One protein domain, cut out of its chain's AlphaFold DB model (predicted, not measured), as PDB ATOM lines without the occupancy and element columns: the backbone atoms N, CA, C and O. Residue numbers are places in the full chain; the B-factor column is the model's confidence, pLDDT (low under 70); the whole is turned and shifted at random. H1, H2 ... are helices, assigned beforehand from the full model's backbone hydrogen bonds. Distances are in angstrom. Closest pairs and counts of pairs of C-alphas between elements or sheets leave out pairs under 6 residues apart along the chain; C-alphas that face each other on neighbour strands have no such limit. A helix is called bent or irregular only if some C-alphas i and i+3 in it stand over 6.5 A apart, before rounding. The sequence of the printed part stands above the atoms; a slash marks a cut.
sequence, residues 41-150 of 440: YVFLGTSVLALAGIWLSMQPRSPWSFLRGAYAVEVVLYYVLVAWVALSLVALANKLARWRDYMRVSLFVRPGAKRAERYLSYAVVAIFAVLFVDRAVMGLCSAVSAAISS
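AT A GLANCE: This is residues 41 to 150 of the 440 residues of the protein "ABC transmembrane type-1 domain-containing protein" of Olsenella sp. oral taxon 809 str. F0356 (UniProt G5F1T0). The longest helix, H5, runs along most of a rod; H3 crosses it as an X, and the shorter H1 packs on both. One end of the rod is made by the turn from H3 through the small H4 toward H5, the other by the last residues of H5 and the two residues after it. The printed part has 110 residues with five named helices, H1 to H5 in chain order, and no named strand: the class is all helix. It is loose, with a radius of gyration of the C-alphas of 17.7 A, and spans 63 by 21 by 16 A.

IN THESE COORDINATES: H5, residues 111 to 148, is 54.3 A long and ends at C-alpha 148 (42.118, 4.629, -52.157). It is neither bent nor irregular, but only just: C-alphas 134 and 137 are 6.1 A apart. H3, residues 71 to 97, is 39.0 A long. H1, residues 42 to 57, is 22.0 A long and begins at C-alpha 42 (31.471, 26.461, -17.971). H2, residues 66 to 69, is only just irregular, with C-alphas 66 and 69 6.9 A apart. H4 is residues 102 to 105.

HOW THE PARTS SIT: H1 touches H5, closest at the C-alphas of Gly 53 and Phe 128, 4.8 A; they run the same way at a shallow tilt of 32 degrees, only just short of steep. H3 touches H5 with residues 77 to 84 alone, against residues 124 to 127; the closest C-alphas, of Leu 77 and Ile 127, are 6.5 A apart, and the helices run opposite ways at a steep tilt of 45 degrees. H1 touches H3, closest at the C-alphas of Ala 50 and Leu 81, 5.1 A, opposite ways at a shallow tilt of 33 degrees, only just short of steep. H2 is close to H5 but not clearly touching; the closest C-alphas, of Phe 66 and Asp 134, are 6.4 A apart. H4 and H5 are apart. In H3 every O i to N i+4 pair is within hydrogen-bond range; H1 has 10 of 12 and H5 33 of 34, while H2 and H4 are too short for such a pair.

THE WHOLE: The two C-alphas farthest apart, of Arg 104 and Ser 150, are 63.6 A from each other. The printed part has no cut. No link is long. The mean pLDDT of the printed part is 88.2; residues 103 to 105 are under 70.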
ATOM      1  N   TYR A  41      34.053  27.350 -14.574       71.38
ATOM      2  CA  TYR A  41      34.443  27.843 -15.910       71.38
ATOM      3  C   TYR A  41      33.642  27.298 -17.107       71.38
ATOM      4  O   TYR A  41      34.176  27.227 -18.213       71.38
ATOM      5  N   VAL A  42      32.358  26.983 -16.915       79.25
ATOM      6  CA  VAL A  42      31.471  26.461 -17.971       79.25
ATOM      7  C   VAL A  42      31.482  27.341 -19.225       79.25
ATOM      8  O   VAL A  42      31.796  26.831 -20.298       79.25
ATOM      9  N   PHE A  43      31.248  28.654 -19.094       82.81
ATOM     10  CA  PHE A  43      31.310  29.583 -20.230       82.81
ATOM     11  C   PHE A  43      32.652  29.570 -20.969       82.81
ATOM     12  O   PHE A  43      32.662  29.597 -22.194       82.81
ATOM     13  N   LEU A  44      33.785  29.510 -20.263       83.25
ATOM     14  CA  LEU A  44      35.102  29.537 -20.909       83.25
ATOM     15  C   LEU A  44      35.350  28.246 -21.699       83.25
ATOM     16  O   LEU A  44      35.733  28.306 -22.863       83.25
ATOM     17  N   GLY A  45      35.086  27.090 -21.083       83.44
ATOM     18  CA  GLY A  45      35.315  25.790 -21.712       83.44
ATOM     19  C   GLY A  45      34.422  25.560 -22.931       83.44
ATOM     20  O   GLY A  45      34.906  25.168 -23.991       83.44
ATOM     21  N   THR A  46      33.124  25.852 -22.825       91.00
ATOM     22  CA  THR A  46      32.193  25.608 -23.937       91.00
ATOM     23  C   THR A  46      32.160  26.714 -24.977       91.00
ATOM     24  O   THR A  46      31.751  26.442 -26.099       91.00
ATOM     25  N   SER A  47      32.665  27.918 -24.685       91.25
ATOM     26  CA  SER A  47      32.921  28.919 -25.731       91.25
ATOM     27  C   SER A  47      33.970  28.446 -26.729       91.25
ATOM     28  O   SER A  47      33.801  28.657 -27.923       91.25
ATOM     29  N   VAL A  48      35.029  27.768 -26.265       92.12
ATOM     30  CA  VAL A  48      36.054  27.202 -27.160       92.12
ATOM     31  C   VAL A  48      35.438  26.144 -28.075       92.12
ATOM     32  O   VAL A  48      35.656  26.176 -29.284       92.12
ATOM     33  N   LEU A  49      34.608  25.253 -27.524       93.06
ATOM     34  CA  LEU A  49      33.886  24.249 -28.313       93.06
ATOM     35  C   LEU A  49      32.870  24.881 -29.270       93.06
ATOM     36  O   LEU A  49      32.737  24.424 -30.400       93.06
ATOM     37  N   ALA A  50      32.186  25.948 -28.853       94.56
ATOM     38  CA  ALA A  50      31.262  26.671 -29.716       94.56
ATOM     39  C   ALA A  50      31.988  27.346 -30.884       94.56
ATOM     40  O   ALA A  50      31.550  27.209 -32.020       94.56
ATOM     41  N   LEU A  51      33.126  28.001 -30.638       95.94
ATOM     42  CA  LEU A  51      33.967  28.578 -31.690       95.94
ATOM     43  C   LEU A  51      34.494  27.505 -32.651       95.94
ATOM     44  O   LEU A  51      34.439  27.689 -33.865       95.94
ATOM     45  N   ALA A  52      34.941  26.362 -32.126       94.25
ATOM     46  CA  ALA A  52      35.363  25.234 -32.949       94.25
ATOM     47  C   ALA A  52      34.197  24.659 -33.777       94.25
ATOM     48  O   ALA A  52      34.369  24.356 -34.953       94.25
ATOM     49  N   GLY A  53      32.997  24.557 -33.200       94.12
ATOM     50  CA  GLY A  53      31.793  24.109 -33.901       94.12
ATOM     51  C   GLY A  53      31.344  25.081 -34.995       94.12
ATOM     52  O   GLY A  53      31.018  24.647 -36.096       94.12
ATOM     53  N   ILE A  54      31.405  26.392 -34.736       95.56
ATOM     54  CA  ILE A  54      31.182  27.447 -35.739       95.56
ATOM     55  C   ILE A  54      32.154  27.253 -36.904       95.56
ATOM     56  O   ILE A  54      31.725  27.178 -38.051       95.56
ATOM     57  N   TRP A  55      33.449  27.100 -36.611       95.31
ATOM     58  CA  TRP A  55      34.469  26.873 -37.634       95.31
ATOM     59  C   TRP A  55      34.218  25.593 -38.445       95.31
ATOM     60  O   TRP A  55      34.323  25.630 -39.671       95.31
ATOM     61  N   LEU A  56      33.826  24.489 -37.794       92.69
ATOM     62  CA  LEU A  56      33.477  23.224 -38.455       92.69
ATOM     63  C   LEU A  56      32.264  23.368 -39.380       92.69
ATOM     64  O   LEU A  56      32.281  22.852 -40.492       92.69
ATOM     65  N   SER A  57      31.227  24.087 -38.951       91.31
ATOM     66  CA  SER A  57      30.037  24.334 -39.776       91.31
ATOM     67  C   SER A  57      30.344  25.173 -41.022       91.31
ATOM     68  O   SER A  57      29.637  25.072 -42.020       91.31
ATOM     69  N   MET A  58      31.414  25.971 -40.999       89.81
ATOM     70  CA  MET A  58      31.859  26.749 -42.158       89.81
ATOM     71  C   MET A  58      32.719  25.937 -43.143       89.81
ATOM     72  O   MET A  58      33.021  26.437 -44.225       89.81
ATOM     73  N   GLN A  59      33.115  24.705 -42.801       89.44
ATOM     74  CA  GLN A  59      33.894  23.845 -43.695       89.44
ATOM     75  C   GLN A  59      33.018  23.220 -44.796       89.44
ATOM     76  O   GLN A  59      31.830  22.957 -44.578       89.44
ATOM     77  N   PRO A  60      33.587  22.941 -45.987       85.62
ATOM     78  CA  PRO A  60      32.861  22.283 -47.068       85.62
ATOM     79  C   PRO A  60      32.355  20.895 -46.654       85.62
ATOM     80  O   PRO A  60      32.972  20.179 -45.862       85.62
ATOM     81  N   ARG A  61      31.210  20.497 -47.219       86.94
ATOM     82  CA  ARG A  61      30.574  19.206 -46.921       86.94
ATOM     83  C   ARG A  61      31.234  18.104 -47.729       86.94
ATOM     84  O   ARG A  61      31.326  18.215 -48.951       86.94
ATOM     85  N   SER A  62      31.626  17.019 -47.069       87.56
ATOM     86  CA  SER A  62      32.074  15.827 -47.782       87.56
ATOM     87  C   SER A  62      30.885  15.105 -48.430       87.56
ATOM     88  O   SER A  62      29.746  15.235 -47.965       87.56
ATOM     89  N   PRO A  63      31.114  14.304 -49.487       87.56
ATOM     90  CA  PRO A  63      30.057  13.514 -50.096       87.56
ATOM     91  C   PRO A  63      29.311  12.579 -49.136       87.56
ATOM     92  O   PRO A  63      28.134  12.316 -49.367       87.56
ATOM     93  N   TRP A  64      29.977  12.150 -48.059       88.31
ATOM     94  CA  TRP A  64      29.464  11.243 -47.029       88.31
ATOM     95  C   TRP A  64      28.855  11.972 -45.813       88.31
ATOM     96  O   TRP A  64      28.483  11.327 -44.836       88.31
ATOM     97  N   SER A  65      28.763  13.307 -45.837       91.25
ATOM     98  CA  SER A  65      28.131  14.088 -44.765       91.25
ATOM     99  C   SER A  65      26.646  13.737 -44.629       91.25
ATOM    100  O   SER A  65      25.887  13.810 -45.599       91.25
ATOM    101  N   PHE A  66      26.205  13.416 -43.411       90.50
ATOM    102  CA  PHE A  66      24.797  13.134 -43.121       90.50
ATOM    103  C   PHE A  66      23.968  14.418 -42.966       90.50
ATOM    104  O   PHE A  66      22.755  14.392 -43.168       90.50
ATOM    105  N   LEU A  67      24.601  15.565 -42.686       89.00
ATOM    106  CA  LEU A  67      23.943  16.879 -42.716       89.00
ATOM    107  C   LEU A  67      23.778  17.444 -44.135       89.00
ATOM    108  O   LEU A  67      23.142  18.484 -44.308       89.00
ATOM    109  N   ARG A  68      24.295  16.765 -45.170       85.69
ATOM    110  CA  ARG A  68      24.220  17.223 -46.567       85.69
ATOM    111  C   ARG A  68      22.789  17.496 -47.039       85.69
ATOM    112  O   ARG A  68      22.571  18.468 -47.756       85.69
ATOM    113  N   GLY A  69      21.829  16.665 -46.630       87.75
ATOM    114  CA  GLY A  69      20.405  16.832 -46.953       87.75
ATOM    115  C   GLY A  69      19.634  17.745 -45.991       87.75
ATOM    116  O   GLY A  69      18.461  18.016 -46.223       87.75
ATOM    117  N   ALA A  70      20.267  18.222 -44.916       89.94
ATOM    118  CA  ALA A  70      19.614  18.905 -43.800       89.94
ATOM    119  C   ALA A  70      20.210  20.302 -43.544       89.94
ATOM    120  O   ALA A  70      20.498  20.668 -42.405       89.94
ATOM    121  N   TYR A  71      20.372  21.107 -44.602       86.69
ATOM    122  CA  TYR A  71      20.984  22.442 -44.511       86.69
ATOM    123  C   TYR A  71      20.320  23.347 -43.459       86.69
ATOM    124  O   TYR A  71      21.010  24.008 -42.687       86.69
ATOM    125  N   ALA A  72      18.988  23.332 -43.375       90.69
ATOM    126  CA  ALA A  72      18.254  24.125 -42.388       90.69
ATOM    127  C   ALA A  72      18.637  23.767 -40.941       90.69
ATOM    128  O   ALA A  72      18.771  24.656 -40.104       90.69
ATOM    129  N   VAL A  73      18.864  22.480 -40.655       91.44
ATOM    130  CA  VAL A  73      19.288  22.018 -39.327       91.44
ATOM    131  C   VAL A  73      20.678  22.561 -39.015       91.44
ATOM    132  O   VAL A  73      20.873  23.149 -37.959       91.44
ATOM    133  N   GLU A  74      21.622  22.441 -39.949       90.38
ATOM    134  CA  GLU A  74      22.986  22.952 -39.783       90.38
ATOM    135  C   GLU A  74      23.015  24.460 -39.479       90.38
ATOM    136  O   GLU A  74      23.711  24.890 -38.562       90.38
ATOM    137  N   VAL A  75      22.217  25.259 -40.194       91.94
ATOM    138  CA  VAL A  75      22.122  26.709 -39.964       91.94
ATOM    139  C   VAL A  75      21.604  27.020 -38.557       91.94
ATOM    140  O   VAL A  75      22.132  27.905 -37.883       91.94
ATOM    141  N   VAL A  76      20.605  26.274 -38.077       94.62
ATOM    142  CA  VAL A  76      20.113  26.415 -36.697       94.62
ATOM    143  C   VAL A  76      21.217  26.078 -35.696       94.62
ATOM    144  O   VAL A  76      21.448  26.852 -34.767       94.62
ATOM    145  N   LEU A  77      21.936  24.969 -35.899       94.12
ATOM    146  CA  LEU A  77      23.059  24.576 -35.044       94.12
ATOM    147  C   LEU A  77      24.128  25.675 -34.978       94.12
ATOM    148  O   LEU A  77      24.556  26.047 -33.885       94.12
ATOM    149  N   TYR A  78      24.504  26.239 -36.127       94.56
ATOM    150  CA  TYR A  78      25.445  27.352 -36.224       94.56
ATOM    151  C   TYR A  78      24.998  28.558 -35.388       94.56
ATOM    152  O   TYR A  78      25.753  29.044 -34.544       94.56
ATOM    153  N   TYR A  79      23.755  29.021 -35.559       96.12
ATOM    154  CA  TYR A  79      23.267  30.195 -34.833       96.12
ATOM    155  C   TYR A  79      23.117  29.951 -33.329       96.12
ATOM    156  O   TYR A  79      23.340  30.875 -32.547       96.12
ATOM    157  N   VAL A  80      22.815  28.722 -32.902       95.31
ATOM    158  CA  VAL A  80      22.830  28.357 -31.477       95.31
ATOM    159  C   VAL A  80      24.238  28.500 -30.890       95.31
ATOM    160  O   VAL A  80      24.391  29.047 -29.796       95.31
ATOM    161  N   LEU A  81      25.279  28.080 -31.616       96.06
ATOM    162  CA  LEU A  81      26.665  28.260 -31.175       96.06
ATOM    163  C   LEU A  81      27.072  29.739 -31.136       96.06
ATOM    164  O   LEU A  81      27.694  30.174 -30.167       96.06
ATOM    165  N   VAL A  82      26.684  30.532 -32.140       95.69
ATOM    166  CA  VAL A  82      26.936  31.985 -32.157       95.69
ATOM    167  C   VAL A  82      26.246  32.673 -30.979       95.69
ATOM    168  O   VAL A  82      26.871  33.471 -30.277       95.69
ATOM    169  N   ALA A  83      24.986  32.326 -30.704       95.31
ATOM    170  CA  ALA A  83      24.248  32.842 -29.555       95.31
ATOM    171  C   ALA A  83      24.934  32.479 -28.229       95.31
ATOM    172  O   ALA A  83      24.994  33.308 -27.321       95.31
ATOM    173  N   TRP A  84      25.508  31.277 -28.124       95.44
ATOM    174  CA  TRP A  84      26.275  30.868 -26.948       95.44
ATOM    175  C   TRP A  84      27.560  31.680 -26.759       95.44
ATOM    176  O   TRP A  84      27.859  32.113 -25.644       95.44
ATOM    177  N   VAL A  85      28.311  31.932 -27.835       94.81
ATOM    178  CA  VAL A  85      29.508  32.788 -27.787       94.81
ATOM    179  C   VAL A  85      29.127  34.212 -27.377       94.81
ATOM    180  O   VAL A  85      29.762  34.783 -26.490       94.81
ATOM    181  N   ALA A  86      28.046  34.764 -27.935       94.25
ATOM    182  CA  ALA A  86      27.534  36.080 -27.552       94.25
ATOM    183  C   ALA A  86      27.129  36.130 -26.066       94.25
ATOM    184  O   ALA A  86      27.538  37.042 -25.344       94.25
ATOM    185  N   LEU A  87      26.399  35.121 -25.577       92.56
ATOM    186  CA  LEU A  87      26.030  34.997 -24.165       92.56
ATOM    187  C   LEU A  87      27.267  34.928 -23.258       92.56
ATOM    188  O   LEU A  87      27.312  35.575 -22.211       92.56
ATOM    189  N   SER A  88      28.290  34.186 -23.680       90.94
ATOM    190  CA  SER A  88      29.548  34.030 -22.947       90.94
ATOM    191  C   SER A  88      30.347  35.335 -22.884       90.94
ATOM    192  O   SER A  88      30.912  35.660 -21.839       90.94
ATOM    193  N   LEU A  89      30.344  36.128 -23.960       91.38
ATOM    194  CA  LEU A  89      30.941  37.465 -23.985       91.38
ATOM    195  C   LEU A  89      30.202  38.436 -23.058       91.38
ATOM    196  O   LEU A  89      30.848  39.175 -22.319       91.38
ATOM    197  N   VAL A  90      28.865  38.397 -23.024       90.50
ATOM    198  CA  VAL A  90      28.065  39.193 -22.074       90.50
ATOM    199  C   VAL A  90      28.371  38.784 -20.631       90.50
ATOM    200  O   VAL A  90      28.559  39.645 -19.767       90.50
ATOM    201  N   ALA A  91      28.474  37.481 -20.357       86.75
ATOM    202  CA  ALA A  91      28.840  36.972 -19.039       86.75
ATOM    203  C   ALA A  91      30.251  37.426 -18.620       86.75
ATOM    204  O   ALA A  91      30.446  37.846 -17.475       86.75
ATOM    205  N   LEU A  92      31.217  37.400 -19.548       87.88
ATOM    206  CA  LEU A  92      32.580  37.888 -19.334       87.88
ATOM    207  C   LEU A  92      32.609  39.402 -19.083       87.88
ATOM    208  O   LEU A  92      33.212  39.841 -18.105       87.88
ATOM    209  N   ALA A  93      31.915  40.192 -19.904       86.94
ATOM    210  CA  ALA A  93      31.825  41.641 -19.756       86.94
ATOM    211  C   ALA A  93      31.194  42.034 -18.414       86.94
ATOM    212  O   ALA A  93      31.734  42.871 -17.697       86.94
ATOM    213  N   ASN A  94      30.103  41.373 -18.012       85.25
ATOM    214  CA  ASN A  94      29.475  41.597 -16.711       85.25
ATOM    215  C   ASN A  94      30.397  41.197 -15.542       85.25
ATOM    216  O   ASN A  94      30.406  41.859 -14.502       85.25
ATOM    217  N   LYS A  95      31.210  40.145 -15.709       83.94
ATOM    218  CA  LYS A  95      32.222  39.749 -14.719       83.94
ATOM    219  C   LYS A  95      33.334  40.788 -14.580       83.94
ATOM    220  O   LYS A  95      33.711  41.105 -13.456       83.94
ATOM    221  N   LEU A  96      33.822  41.332 -15.694       85.38
ATOM    222  CA  LEU A  96      34.849  42.378 -15.709       85.38
ATOM    223  C   LEU A  96      34.317  43.705 -15.150       85.38
ATOM    224  O   LEU A  96      34.964  44.310 -14.300       85.38
ATOM    225  N   ALA A  97      33.112  44.117 -15.553       85.12
ATOM    226  CA  ALA A  97      32.490  45.369 -15.121       85.12
ATOM    227  C   ALA A  97      32.149  45.392 -13.623       85.12
ATOM    228  O   ALA A  97      32.146  46.450 -13.001       85.12
ATOM    229  N   ARG A  98      31.851  44.230 -13.027       82.88
ATOM    230  CA  ARG A  98      31.436  44.115 -11.620       82.88
ATOM    231  C   ARG A  98      32.374  43.240 -10.797       82.88
ATOM    232  O   ARG A  98      31.905  42.579  -9.881       82.88
ATOM    233  N   TRP A  99      33.680  43.226 -11.079       78.25
ATOM    234  CA  TRP A  99      34.624  42.301 -10.426       78.25
ATOM    235  C   TRP A  99      34.519  42.326  -8.888       78.25
ATOM    236  O   TRP A  99      34.465  41.269  -8.262       78.25
ATOM    237  N   ARG A 100      34.407  43.516  -8.276       78.12
ATOM    238  CA  ARG A 100      34.354  43.686  -6.809       78.12
ATOM    239  C   ARG A 100      33.064  43.142  -6.166       78.12
ATOM    240  O   ARG A 100      33.143  42.547  -5.098       78.12
ATOM    241  N   ASP A 101      31.919  43.252  -6.847       77.50
ATOM    242  CA  ASP A 101      30.586  42.890  -6.318       77.50
ATOM    243  C   ASP A 101      29.905  41.734  -7.076       77.50
ATOM    244  O   ASP A 101      28.709  41.467  -6.910       77.50
ATOM    245  N   TYR A 102      30.655  41.020  -7.919       74.94
ATOM    246  CA  TYR A 102      30.128  40.029  -8.861       74.94
ATOM    247  C   TYR A 102      29.290  38.947  -8.170       74.94
ATOM    248  O   TYR A 102      28.207  38.606  -8.641       74.94
ATOM    249  N   MET A 103      29.751  38.454  -7.017       68.75
ATOM    250  CA  MET A 103      29.057  37.420  -6.240       68.75
ATOM    251  C   MET A 103      27.740  37.892  -5.612       68.75
ATOM    252  O   MET A 103      26.902  37.058  -5.290       68.75
ATOM    253  N   ARG A 104      27.544  39.206  -5.434       67.12
ATOM    254  CA  ARG A 104      26.359  39.769  -4.766       67.12
ATOM    255  C   ARG A 104      25.303  40.282  -5.745       67.12
ATOM    256  O   ARG A 104      24.121  40.226  -5.429       67.12
ATOM    257  N   VAL A 105      25.711  40.766  -6.921       69.56
ATOM    258  CA  VAL A 105      24.823  41.525  -7.831       69.56
ATOM    259  C   VAL A 105      24.565  40.819  -9.171       69.56
ATOM    260  O   VAL A 105      23.567  41.091  -9.834       69.56
ATOM    261  N   SER A 106      25.438  39.904  -9.601       75.12
ATOM    262  CA  SER A 106      25.363  39.319 -10.947       75.12
ATOM    263  C   SER A 106      24.163  38.380 -11.141       75.12
ATOM    264  O   SER A 106      23.950  37.443 -10.369       75.12
ATOM    265  N   LEU A 107      23.430  38.564 -12.247       72.75
ATOM    266  CA  LEU A 107      22.321  37.692 -12.669       72.75
ATOM    267  C   LEU A 107      22.756  36.229 -12.860       72.75
ATOM    268  O   LEU A 107      21.985  35.317 -12.565       72.75
ATOM    269  N   PHE A 108      24.003  36.010 -13.281       72.88
ATOM    270  CA  PHE A 108      24.568  34.688 -13.573       72.88
ATOM    271  C   PHE A 108      24.952  33.889 -12.316       72.88
ATOM    272  O   PHE A 108      25.251  32.705 -12.399       72.88
ATOM    273  N   VAL A 109      24.921  34.510 -11.131       75.69
ATOM    274  CA  VAL A 109      25.203  33.829  -9.853       75.69
ATOM    275  C   VAL A 109      23.935  33.192  -9.267       75.69
ATOM    276  O   VAL A 109      24.023  32.334  -8.386       75.69
ATOM    277  N   ARG A 110      22.747  33.544  -9.789       82.38
ATOM    278  CA  ARG A 110      21.463  32.999  -9.327       82.38
ATOM    279  C   ARG A 110      21.383  31.480  -9.568       82.38
ATOM    280  O   ARG A 110      21.769  31.022 -10.645       82.38
ATOM    281  N   PRO A 111      20.794  30.693  -8.643       79.75
ATOM    282  CA  PRO A 111      20.720  29.233  -8.771       79.75
ATOM    283  C   PRO A 111      20.037  28.760 -10.062       79.75
ATOM    284  O   PRO A 111      20.486  27.802 -10.685       79.75
ATOM    285  N   GLY A 112      18.972  29.449 -10.491       81.31
ATOM    286  CA  GLY A 112      18.279  29.146 -11.748       81.31
ATOM    287  C   GLY A 112      19.133  29.429 -12.986       81.31
ATOM    288  O   GLY A 112      19.163  28.613 -13.904       81.31
ATOM    289  N   ALA A 113      19.890  30.530 -12.978       80.88
ATOM    290  CA  ALA A 113      20.787  30.895 -14.072       80.88
ATOM    291  C   ALA A 113      21.940  29.888 -14.216       80.88
ATOM    292  O   ALA A 113      22.203  29.437 -15.325       80.88
ATOM    293  N   LYS A 114      22.542  29.445 -13.103       79.88
ATOM    294  CA  LYS A 114      23.580  28.397 -13.110       79.88
ATOM    295  C   LYS A 114      23.082  27.056 -13.656       79.88
ATOM    296  O   LYS A 114      23.798  26.374 -14.385       79.88
ATOM    297  N   ARG A 115      21.844  26.659 -13.323       81.81
ATOM    298  CA  ARG A 115      21.238  25.439 -13.887       81.81
ATOM    299  C   ARG A 115      21.030  25.573 -15.394       81.81
ATOM    300  O   ARG A 115      21.386  24.657 -16.126       81.81
ATOM    301  N   ALA A 116      20.479  26.701 -15.846       84.81
ATOM    302  CA  ALA A 116      20.258  26.967 -17.266       84.81
ATOM    303  C   ALA A 116      21.577  26.994 -18.056       84.81
ATOM    304  O   ALA A 116      21.679  26.341 -19.091       84.81
ATOM    305  N   GLU A 117      22.607  27.665 -17.528       85.81
ATOM    306  CA  GLU A 117      23.966  27.690 -18.085       85.81
ATOM    307  C   GLU A 117      24.510  26.273 -18.296       85.81
ATOM    308  O   GLU A 117      25.003  25.948 -19.373       85.81
ATOM    309  N   ARG A 118      24.365  25.392 -17.303       83.62
ATOM    310  CA  ARG A 118      24.837  24.007 -17.402       83.62
ATOM    311  C   ARG A 118      24.118  23.212 -18.494       83.62
ATOM    312  O   ARG A 118      24.777  22.537 -19.281       83.62
ATOM    313  N   TYR A 119      22.789  23.286 -18.566       86.81
ATOM    314  CA  TYR A 119      22.037  22.560 -19.597       86.81
ATOM    315  C   TYR A 119      22.349  23.069 -21.006       86.81
ATOM    316  O   TYR A 119      22.578  22.267 -21.910       86.81
ATOM    317  N   LEU A 120      22.425  24.389 -21.188       89.00
ATOM    318  CA  LEU A 120      22.799  24.989 -22.468       89.00
ATOM    319  C   LEU A 120      24.241  24.633 -22.862       89.00
ATOM    320  O   LEU A 120      24.505  24.329 -24.021       89.00
ATOM    321  N   SER A 121      25.158  24.561 -21.897       90.38
ATOM    322  CA  SER A 121      26.524  24.082 -22.110       90.38
ATOM    323  C   SER A 121      26.565  22.638 -22.624       90.38
ATOM    324  O   SER A 121      27.371  22.321 -23.495       90.38
ATOM    325  N   TYR A 122      25.710  21.744 -22.121       91.25
ATOM    326  CA  TYR A 122      25.624  20.380 -22.655       91.25
ATOM    327  C   TYR A 122      25.057  20.346 -24.073       91.25
ATOM    328  O   TYR A 122      25.541  19.568 -24.893       91.25
ATOM    329  N   ALA A 123      24.097  21.222 -24.389       92.12
ATOM    330  CA  ALA A 123      23.622  21.383 -25.758       92.12
ATOM    331  C   ALA A 123      24.766  21.818 -26.688       92.12
ATOM    332  O   ALA A 123      24.961  21.202 -27.726       92.12
ATOM    333  N   VAL A 124      25.595  22.787 -26.289       94.38
ATOM    334  CA  VAL A 124      26.776  23.215 -27.065       94.38
ATOM    335  C   VAL A 124      27.744  22.063 -27.320       94.38
ATOM    336  O   VAL A 124      28.189  21.882 -28.450       94.38
ATOM    337  N   VAL A 125      28.045  21.255 -26.298       93.94
ATOM    338  CA  VAL A 125      28.915  20.075 -26.445       93.94
ATOM    339  C   VAL A 125      28.308  19.060 -27.417       93.94
ATOM    340  O   VAL A 125      29.021  18.536 -28.269       93.94
ATOM    341  N   ALA A 126      27.001  18.802 -27.327       94.44
ATOM    342  CA  ALA A 126      26.310  17.884 -28.229       94.44
ATOM    343  C   ALA A 126      26.310  18.396 -29.678       94.44
ATOM    344  O   ALA A 126      26.611  17.637 -30.596       94.44
ATOM    345  N   ILE A 127      26.039  19.687 -29.885       94.44
ATOM    346  CA  ILE A 127      26.069  20.323 -31.208       94.44
ATOM    347  C   ILE A 127      27.478  20.257 -31.801       94.44
ATOM    348  O   ILE A 127      27.643  19.859 -32.953       94.44
ATOM    349  N   PHE A 128      28.500  20.590 -31.006       95.12
ATOM    350  CA  PHE A 128      29.894  20.441 -31.409       95.12
ATOM    351  C   PHE A 128      30.209  18.995 -31.805       95.12
ATOM    352  O   PHE A 128      30.794  18.779 -32.859       95.12
ATOM    353  N   ALA A 129      29.793  18.005 -31.009       93.81
ATOM    354  CA  ALA A 129      30.027  16.597 -31.314       93.81
ATOM    355  C   ALA A 129      29.364  16.173 -32.636       93.81
ATOM    356  O   ALA A 129      30.002  15.501 -33.442       93.81
ATOM    357  N   VAL A 130      28.126  16.608 -32.899       94.50
ATOM    358  CA  VAL A 130      27.430  16.345 -34.171       94.50
ATOM    359  C   VAL A 130      28.204  16.933 -35.350       94.50
ATOM    360  O   VAL A 130      28.484  16.219 -36.313       94.50
ATOM    361  N   LEU A 131      28.598  18.208 -35.267       93.69
ATOM    362  CA  LEU A 131      29.363  18.876 -36.324       93.69
ATOM    363  C   LEU A 131      30.756  18.261 -36.501       93.69
ATOM    364  O   LEU A 131      31.225  18.123 -37.625       93.69
ATOM    365  N   PHE A 132      31.407  17.851 -35.414       93.94
ATOM    366  CA  PHE A 132      32.699  17.175 -35.449       93.94
ATOM    367  C   PHE A 132      32.605  15.825 -36.162       93.94
ATOM    368  O   PHE A 132      33.416  15.540 -37.041       93.94
ATOM    369  N   VAL A 133      31.600  15.008 -35.841       93.50
ATOM    370  CA  VAL A 133      31.399  13.726 -36.525       93.50
ATOM    371  C   VAL A 133      31.078  13.955 -38.006       93.50
ATOM    372  O   VAL A 133      31.709  13.344 -38.863       93.50
ATOM    373  N   ASP A 134      30.167  14.874 -38.331       92.94
ATOM    374  CA  ASP A 134      29.781  15.141 -39.723       92.94
ATOM    375  C   ASP A 134      30.918  15.731 -40.576       92.94
ATOM    376  O   ASP A 134      31.061  15.381 -41.745       92.94
ATOM    377  N   ARG A 135      31.736  16.632 -40.021       91.50
ATOM    378  CA  ARG A 135      32.767  17.356 -40.787       91.50
ATOM    379  C   ARG A 135      34.130  16.688 -40.709       91.50
ATOM    380  O   ARG A 135      34.761  16.495 -41.741       91.50
ATOM    381  N   ALA A 136      34.581  16.312 -39.515       88.75
ATOM    382  CA  ALA A 136      35.907  15.731 -39.334       88.75
ATOM    383  C   ALA A 136      35.906  14.227 -39.636       88.75
ATOM    384  O   ALA A 136      36.699  13.772 -40.456       88.75
ATOM    385  N   VAL A 137      35.001  13.455 -39.020       90.69
ATOM    386  CA  VAL A 137      35.004  11.987 -39.162       90.69
ATOM    387  C   VAL A 137      34.519  11.574 -40.549       90.69
ATOM    388  O   VAL A 137      35.256  10.909 -41.275       90.69
ATOM    389  N   MET A 138      33.331  12.017 -40.972       91.75
ATOM    390  CA  MET A 138      32.830  11.685 -42.315       91.75
ATOM    391  C   MET A 138      33.650  12.358 -43.423       91.75
ATOM    392  O   MET A 138      33.755  11.821 -44.527       91.75
ATOM    393  N   GLY A 139      34.253  13.520 -43.147       89.19
ATOM    394  CA  GLY A 139      35.224  14.153 -44.041       89.19
ATOM    395  C   GLY A 139      36.451  13.275 -44.264       89.19
ATOM    396  O   GLY A 139      36.788  12.984 -45.410       89.19
ATOM    397  N   LEU A 140      37.053  12.776 -43.181       88.69
ATOM    398  CA  LEU A 140      38.185  11.856 -43.243       88.69
ATOM    399  C   LEU A 140      37.815  10.549 -43.954       88.69
ATOM    400  O   LEU A 140      38.538  10.139 -44.853       88.69
ATOM    401  N   CYS A 141      36.682   9.921 -43.622       90.12
ATOM    402  CA  CYS A 141      36.229   8.699 -44.300       90.12
ATOM    403  C   CYS A 141      36.060   8.906 -45.810       90.12
ATOM    404  O   CYS A 141      36.496   8.072 -46.603       90.12
ATOM    405  N   SER A 142      35.474  10.035 -46.216       90.38
ATOM    406  CA  SER A 142      35.330  10.364 -47.632       90.38
ATOM    407  C   SER A 142      36.679  10.614 -48.309       90.38
ATOM    408  O   SER A 142      36.848  10.195 -49.451       90.38
ATOM    409  N   ALA A 143      37.621  11.284 -47.640       88.56
ATOM    410  CA  ALA A 143      38.967  11.515 -48.166       88.56
ATOM    411  C   ALA A 143      39.739  10.198 -48.321       88.56
ATOM    412  O   ALA A 143      40.373   9.979 -49.347       88.56
ATOM    413  N   VAL A 144      39.621   9.290 -47.346       90.75
ATOM    414  CA  VAL A 144      40.211   7.949 -47.408       90.75
ATOM    415  C   VAL A 144      39.634   7.157 -48.576       90.75
ATOM    416  O   VAL A 144      40.392   6.625 -49.378       90.75
ATOM    417  N   SER A 145      38.305   7.118 -48.707       91.31
ATOM    418  CA  SER A 145      37.656   6.415 -49.815       91.31
ATOM    419  C   SER A 145      38.089   6.974 -51.169       91.31
ATOM    420  O   SER A 145      38.378   6.188 -52.064       91.31
ATOM    421  N   ALA A 146      38.146   8.301 -51.312       89.88
ATOM    422  CA  ALA A 146      38.550   8.951 -52.555       89.88
ATOM    423  C   ALA A 146      40.023   8.682 -52.893       89.88
ATOM    424  O   ALA A 146      40.333   8.368 -54.039       89.88
ATOM    425  N   ALA A 147      40.912   8.756 -51.898       91.94
ATOM    426  CA  ALA A 147      42.334   8.489 -52.070       91.94
ATOM    427  C   ALA A 147      42.586   7.033 -52.489       91.94
ATOM    428  O   ALA A 147      43.304   6.803 -53.451       91.94
ATOM    429  N   ILE A 148      41.952   6.057 -51.833       91.69
ATOM    430  CA  ILE A 148      42.118   4.629 -52.157       91.69
ATOM    431  C   ILE A 148      41.624   4.298 -53.573       91.69
ATOM    432  O   ILE A 148      42.174   3.415 -54.223       91.69
ATOM    433  N   SER A 149      40.590   4.989 -54.056       91.81
ATOM    434  CA  SER A 149      40.056   4.797 -55.410       91.81
ATOM    435  C   SER A 149      40.776   5.604 -56.494       91.81
ATOM    436  O   SER A 149      40.367   5.545 -57.649       91.81
ATOM    437  N   SER A 150      41.762   6.426 -56.135       91.81
ATOM    438  CA  SER A 150      42.407   7.335 -57.081       91.81
ATOM    439  C   SER A 150      43.427   6.598 -57.947       91.81
ATOM    440  O   SER A 150      44.279   5.884 -57.426       91.81
TER     441      SER A 150